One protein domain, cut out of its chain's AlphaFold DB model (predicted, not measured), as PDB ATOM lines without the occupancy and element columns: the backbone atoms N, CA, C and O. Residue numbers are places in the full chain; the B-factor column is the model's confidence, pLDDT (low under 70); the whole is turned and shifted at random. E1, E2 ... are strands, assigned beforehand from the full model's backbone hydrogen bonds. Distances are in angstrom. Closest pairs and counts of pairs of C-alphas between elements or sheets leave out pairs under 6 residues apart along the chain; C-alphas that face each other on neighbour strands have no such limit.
ATOM      1  N   PRO A 274      25.065 -21.033  -3.180       97.50
ATOM      2  CA  PRO A 274      24.231 -20.739  -4.343       97.50
ATOM      3  C   PRO A 274      23.918 -22.026  -5.120       97.50
ATOM      4  O   PRO A 274      24.793 -22.868  -5.362       97.50
ATOM      5  N   ALA A 275      22.651 -22.186  -5.496       97.44
ATOM      6  CA  ALA A 275      22.136 -23.432  -6.044       97.44
ATOM      7  C   ALA A 275      21.034 -23.201  -7.076       97.44
ATOM      8  O   ALA A 275      20.255 -22.254  -6.985       97.44
ATOM      9  N   ILE A 276      20.925 -24.142  -8.008       97.94
ATOM     10  CA  ILE A 276      19.773 -24.289  -8.895       97.94
ATOM     11  C   ILE A 276      19.022 -25.546  -8.463       97.94
ATOM     12  O   ILE A 276      19.623 -26.619  -8.366       97.94
ATOM     13  N   ARG A 277      17.715 -25.410  -8.226       97.94
ATOM     14  CA  ARG A 277      16.815 -26.515  -7.878       97.94
ATOM     15  C   ARG A 277      15.972 -26.934  -9.075       97.94
ATOM     16  O   ARG A 277      15.377 -26.097  -9.744       97.94
ATOM     17  N   MET A 278      15.874 -28.240  -9.280       98.06
ATOM     18  CA  MET A 278      14.924 -28.895 -10.172       98.06
ATOM     19  C   MET A 278      13.943 -29.686  -9.309       98.06
ATOM     20  O   MET A 278      14.358 -30.586  -8.579       98.06
ATOM     21  N   ASP A 279      12.662 -29.336  -9.375       97.25
ATOM     22  CA  ASP A 279      11.592 -29.936  -8.576       97.25
ATOM     23  C   ASP A 279      10.541 -30.538  -9.516       97.25
ATOM     24  O   ASP A 279       9.769 -29.824 -10.156       97.25
ATOM     25  N   GLN A 280      10.587 -31.860  -9.673       97.06
ATOM     26  CA  GLN A 280       9.567 -32.622 -10.379       97.06
ATOM     27  C   GLN A 280       8.519 -33.074  -9.367       97.06
ATOM     28  O   GLN A 280       8.820 -33.872  -8.477       97.06
ATOM     29  N   ASP A 281       7.278 -32.639  -9.560       95.44
ATOM     30  CA  ASP A 281       6.142 -33.099  -8.769       95.44
ATOM     31  C   ASP A 281       5.451 -34.329  -9.389       95.44
ATOM     32  O   ASP A 281       5.898 -34.909 -10.384       95.44
ATOM     33  N   SER A 282       4.347 -34.759  -8.773       96.06
ATOM     34  CA  SER A 282       3.543 -35.886  -9.251       96.06
ATOM     35  C   SER A 282       2.336 -35.485 -10.101       96.06
ATOM     36  O   SER A 282       1.527 -36.352 -10.434       96.06
ATOM     37  N   SER A 283       2.166 -34.203 -10.443       96.19
ATOM     38  CA  SER A 283       0.988 -33.717 -11.179       96.19
ATOM     39  C   SER A 283       0.884 -34.332 -12.582       96.19
ATOM     40  O   SER A 283      -0.212 -34.593 -13.071       96.19
ATOM     41  N   GLY A 284       2.030 -34.661 -13.188       94.69
ATOM     42  CA  GLY A 284       2.138 -35.376 -14.463       94.69
ATOM     43  C   GLY A 284       2.108 -36.909 -14.366       94.69
ATOM     44  O   GLY A 284       2.352 -37.573 -15.368       94.69
ATOM     45  N   GLY A 285       1.861 -37.493 -13.184       96.12
ATOM     46  CA  GLY A 285       1.831 -38.951 -12.981       96.12
ATOM     47  C   GLY A 285       3.202 -39.628 -12.841       96.12
ATOM     48  O   GLY A 285       3.272 -40.854 -12.747       96.12
ATOM     49  N   PHE A 286       4.290 -38.857 -12.794       96.88
ATOM     50  CA  PHE A 286       5.637 -39.353 -12.507       96.88
ATOM     51  C   PHE A 286       5.924 -39.321 -11.001       96.88
ATOM     52  O   PHE A 286       5.301 -38.583 -10.240       96.88
ATOM     53  N   THR A 287       6.868 -40.142 -10.538       96.88
ATOM     54  CA  THR A 287       7.315 -40.073  -9.143       96.88
ATOM     55  C   THR A 287       8.028 -38.746  -8.902       96.88
ATOM     56  O   THR A 287       8.912 -38.383  -9.676       96.88
ATOM     57  N   ALA A 288       7.668 -38.039  -7.831       97.38
ATOM     58  CA  ALA A 288       8.295 -36.767  -7.494       97.38
ATOM     59  C   ALA A 288       9.803 -36.933  -7.226       97.38
ATOM     60  O   ALA A 288      10.221 -37.922  -6.612       97.38
ATOM     61  N   GLN A 289      10.608 -35.985  -7.704       97.56
ATOM     62  CA  GLN A 289      12.070 -35.979  -7.605       97.56
ATOM     63  C   GLN A 289      12.582 -34.545  -7.479       97.56
ATOM     64  O   GLN A 289      12.243 -33.697  -8.297       97.56
ATOM     65  N   ILE A 290      13.443 -34.295  -6.494       98.12
ATOM     66  CA  ILE A 290      14.047 -32.984  -6.256       98.12
ATOM     67  C   ILE A 290      15.565 -33.121  -6.297       98.12
ATOM     68  O   ILE A 290      16.154 -33.883  -5.524       98.12
ATOM     69  N   TRP A 291      16.187 -32.339  -7.175       98.44
ATOM     70  CA  TRP A 291      17.629 -32.320  -7.387       98.44
ATOM     71  C   TRP A 291      18.174 -30.900  -7.330       98.44
ATOM     72  O   TRP A 291      17.600 -29.994  -7.929       98.44
ATOM     73  N   ASP A 292      19.316 -30.720  -6.668       98.31
ATOM     74  CA  ASP A 292      20.043 -29.449  -6.685       98.31
ATOM     75  C   ASP A 292      21.406 -29.607  -7.369       98.31
ATOM     76  O   ASP A 292      22.099 -30.610  -7.172       98.31
ATOM     77  N   VAL A 293      21.814 -28.582  -8.116       98.44
ATOM     78  CA  VAL A 293      23.206 -28.358  -8.530       98.44
ATOM     79  C   VAL A 293      23.700 -27.128  -7.789       98.44
ATOM     80  O   VAL A 293      23.095 -26.062  -7.899       98.44
ATOM     81  N   ALA A 294      24.765 -27.275  -7.007       97.94
ATOM     82  CA  ALA A 294      25.214 -26.224  -6.103       97.94
ATOM     83  C   ALA A 294      26.732 -26.234  -5.916       97.94
ATOM     84  O   ALA A 294      27.410 -27.227  -6.195       97.94
ATOM     85  N   GLY A 295      27.261 -25.118  -5.419       97.44
ATOM     86  CA  GLY A 295      28.675 -24.973  -5.101       97.44
ATOM     87  C   GLY A 295      28.903 -24.092  -3.882       97.44
ATOM     88  O   GLY A 295      28.208 -23.101  -3.692       97.44
ATOM     89  N   ASN A 296      29.881 -24.461  -3.058       96.69
ATOM     90  CA  ASN A 296      30.315 -23.694  -1.893       96.69
ATOM     91  C   ASN A 296      31.799 -23.958  -1.571       96.69
ATOM     92  O   ASN A 296      32.509 -24.634  -2.323       96.69
ATOM     93  N   GLU A 297      32.276 -23.441  -0.439       96.38
ATOM     94  CA  GLU A 297      33.653 -23.583   0.038       96.38
ATOM     95  C   GLU A 297      34.057 -25.028   0.356       96.38
ATOM     96  O   GLU A 297      35.245 -25.327   0.482       96.38
ATOM     97  N   ALA A 298      33.096 -25.943   0.475       96.44
ATOM     98  CA  ALA A 298      33.363 -27.349   0.719       96.44
ATOM     99  C   ALA A 298      33.392 -28.174  -0.574       96.44
ATOM    100  O   ALA A 298      34.153 -29.144  -0.643       96.44
ATOM    101  N   ASN A 299      32.515 -27.900  -1.549       96.94
ATOM    102  CA  ASN A 299      32.418 -28.644  -2.813       96.94
ATOM    103  C   ASN A 299      31.456 -28.012  -3.833       96.94
ATOM    104  O   ASN A 299      30.510 -27.322  -3.477       96.94
ATOM    105  N   PHE A 300      31.676 -28.340  -5.108       98.31
ATOM    106  CA  PHE A 300      30.649 -28.365  -6.151       98.31
ATOM    107  C   PHE A 300      29.978 -29.741  -6.161       98.31
ATOM    108  O   PHE A 300      30.682 -30.752  -6.083       98.31
ATOM    109  N   PHE A 301      28.649 -29.819  -6.247       98.38
ATOM    110  CA  PHE A 301      27.936 -31.087  -6.095       98.38
ATOM    111  C   PHE A 301      26.587 -31.162  -6.815       98.38
ATOM    112  O   PHE A 301      25.940 -30.155  -7.098       98.38
ATOM    113  N   ILE A 302      26.152 -32.407  -7.029       98.50
ATOM    114  CA  ILE A 302      24.770 -32.763  -7.368       98.50
ATOM    115  C   ILE A 302      24.143 -33.386  -6.121       98.50
ATOM    116  O   ILE A 302      24.713 -34.328  -5.561       98.50
ATOM    117  N   ARG A 303      22.988 -32.870  -5.685       98.06
ATOM    118  CA  ARG A 303      22.257 -33.330  -4.495       98.06
ATOM    119  C   ARG A 303      20.919 -33.947  -4.862       98.06
ATOM    120  O   ARG A 303      20.065 -33.264  -5.405       98.06
ATOM    121  N   ASP A 304      20.728 -35.196  -4.459       98.06
ATOM    122  CA  ASP A 304      19.434 -35.876  -4.426       98.06
ATOM    123  C   ASP A 304      18.707 -35.484  -3.133       98.06
ATOM    124  O   ASP A 304      18.980 -36.031  -2.055       98.06
ATOM    125  N   VAL A 305      17.826 -34.485  -3.216       97.69
ATOM    126  CA  VAL A 305      17.077 -33.980  -2.058       97.69
ATOM    127  C   VAL A 305      16.047 -35.018  -1.613       97.69
ATOM    128  O   VAL A 305      15.957 -35.304  -0.416       97.69
ATOM    129  N   THR A 306      15.342 -35.646  -2.560       97.25
ATOM    130  CA  THR A 306      14.338 -36.692  -2.297       97.25
ATOM    131  C   THR A 306      14.944 -37.916  -1.609       97.25
ATOM    132  O   THR A 306      14.346 -38.476  -0.692       97.25
ATOM    133  N   GLY A 307      16.163 -38.302  -1.981       94.88
ATOM    134  CA  GLY A 307      16.921 -39.403  -1.387       94.88
ATOM    135  C   GLY A 307      17.562 -39.099  -0.030       94.88
ATOM    136  O   GLY A 307      18.420 -39.865   0.417       94.88
ATOM    137  N   GLY A 308      17.182 -38.005   0.637       96.31
ATOM    138  CA  GLY A 308      17.728 -37.607   1.936       96.31
ATOM    139  C   GLY A 308      18.989 -36.749   1.827       96.31
ATOM    140  O   GLY A 308      19.921 -36.926   2.609       96.31
ATOM    141  N   SER A 309      19.034 -35.835   0.852       96.31
ATOM    142  CA  SER A 309      20.184 -34.951   0.588       96.31
ATOM    143  C   SER A 309      21.492 -35.702   0.306       96.31
ATOM    144  O   SER A 309      22.581 -35.270   0.697       96.31
ATOM    145  N   ARG A 310      21.400 -36.846  -0.380       97.69
ATOM    146  CA  ARG A 310      22.580 -37.602  -0.816       97.69
ATOM    147  C   ARG A 310      23.316 -36.808  -1.880       97.69
ATOM    148  O   ARG A 310      22.705 -36.127  -2.691       97.69
ATOM    149  N   LEU A 311      24.636 -36.928  -1.899       97.50
ATOM    150  CA  LEU A 311      25.490 -36.209  -2.841       97.50
ATOM    151  C   LEU A 311      26.245 -37.222  -3.714       97.50
ATOM    152  O   LEU A 311      27.397 -37.535  -3.396       97.50
ATOM    153  N   PRO A 312      25.594 -37.794  -4.744       97.44
ATOM    154  CA  PRO A 312      26.193 -38.809  -5.614       97.44
ATOM    155  C   PRO A 312      27.388 -38.298  -6.428       97.44
ATOM    156  O   PRO A 312      28.210 -39.099  -6.858       97.44
ATOM    157  N   PHE A 313      27.513 -36.981  -6.611       97.88
ATOM    158  CA  PHE A 313      28.652 -36.360  -7.280       97.88
ATOM    159  C   PHE A 313      29.162 -35.170  -6.470       97.88
ATOM    160  O   PHE A 313      28.367 -34.326  -6.052       97.88
ATOM    161  N   ARG A 314      30.483 -35.102  -6.255       97.38
ATOM    162  CA  ARG A 314      31.154 -33.982  -5.582       97.38
ATOM    163  C   ARG A 314      32.536 -33.732  -6.175       97.38
ATOM    164  O   ARG A 314      33.301 -34.671  -6.369       97.38
ATOM    165  N   ILE A 315      32.885 -32.462  -6.333       98.12
ATOM    166  CA  ILE A 315      34.237 -31.986  -6.623       98.12
ATOM    167  C   ILE A 315      34.631 -31.033  -5.499       98.12
ATOM    168  O   ILE A 315      33.934 -30.055  -5.239       98.12
ATOM    169  N   ARG A 316      35.742 -31.301  -4.810       97.81
ATOM    170  CA  ARG A 316      36.252 -30.390  -3.775       97.81
ATOM    171  C   ARG A 316      37.026 -29.227  -4.399       97.81
ATOM    172  O   ARG A 316      37.667 -29.428  -5.437       97.81
ATOM    173  N   PRO A 317      37.051 -28.045  -3.762       97.12
ATOM    174  CA  PRO A 317      37.943 -26.973  -4.177       97.12
ATOM    175  C   PRO A 317      39.395 -27.456  -4.222       97.12
ATOM    176  O   PRO A 317      39.834 -28.213  -3.357       97.12
ATOM    177  N   GLY A 318      40.129 -27.043  -5.255       96.44
ATOM    178  CA  GLY A 318      41.520 -27.456  -5.464       96.44
ATOM    179  C   GLY A 318      41.707 -28.854  -6.067       96.44
ATOM    180  O   GLY A 318      42.842 -29.315  -6.147       96.44
TER     181      GLY A 318
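AT A GLANCE: This is residues 274 to 318 of the 490 residues of the protein "Peptidase S74 domain-containing protein" of Chloroflexi bacterium HGW-Chloroflexi-10 (UniProt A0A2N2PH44). This is one ribbon-like sheet of four strands, E1 to E4, laid side by side in chain order and folding back and forth, with no named helix over either face. The loop at residues 282 to 287, between E1 and E2, sticks out at one end of the long axis, and the last residues, 316 to 318, reach out at the other end. The printed part has 45 residues, with four named strands in the order E1, E2, E3, E4 both along the chain and across the sheet, all antiparallel; the class is all strand. It is loose, with a radius of gyration of the C-alphas of 12.1 A, and its C-alphas span 42 by 17 by 11 A, a rod in outline.

IN THESE COORDINATES: Look first for E2, the longest strand by residues, 289 to 295: it runs 20.1 A from C-alpha 289 at (12.070, -35.979, -7.605) to C-alpha 295 at (28.675, -24.973, -5.101). E1, residues 275 to 280, begins at C-alpha 275 at (22.136, -23.432, -6.044) and runs 16.2 A. E3 holds residues 300 to 304, 13.6 A from first to last C-alpha. E4, residues 310 to 315, runs 14.2 A and ends at C-alpha 315 at (34.237, -31.986, -6.623).

HOW THE PARTS SIT: The four strands form a meander, each the antiparallel neighbour of the one before. Start at the inner strands E2 and E3, a hairpin with 167 degrees between their directions: C-alphas 295 and 300 face each other at 4.1 A, and N 303 and O 292 are within hydrogen-bond range at 2.8 A. On the other side of E2 find the edge strand E1, which forms a hairpin with E2 at 172 degrees; C-alphas 275 and 294 face each other at 4.2 A, and N 278 and O 291 are 2.8 A apart, within hydrogen-bond range. The other edge strand, E4, forms a hairpin with E3 at 165 degrees; C-alphas 301 and 314 face each other at 4.4 A, and N 300 and O 315 are within hydrogen-bond range at 2.8 A. E1 and E4 are apart. The sheet is twisted, its C-alphas lying up to 4.1 A off the best plane.

THE WHOLE: Find the two C-alphas farthest apart, those of Gly 285 and Gly 318, at 42.0 A. The links E2 to E3 and E3 to E4 are tight, with 4 and 5 residues; the link E1 to E2, with 8 residues, is short, and residues 282 to 287 in it stand free. The printed part has no cut. The mean pLDDT of the printed part is 97.3, and no printed residue of this model is under 70.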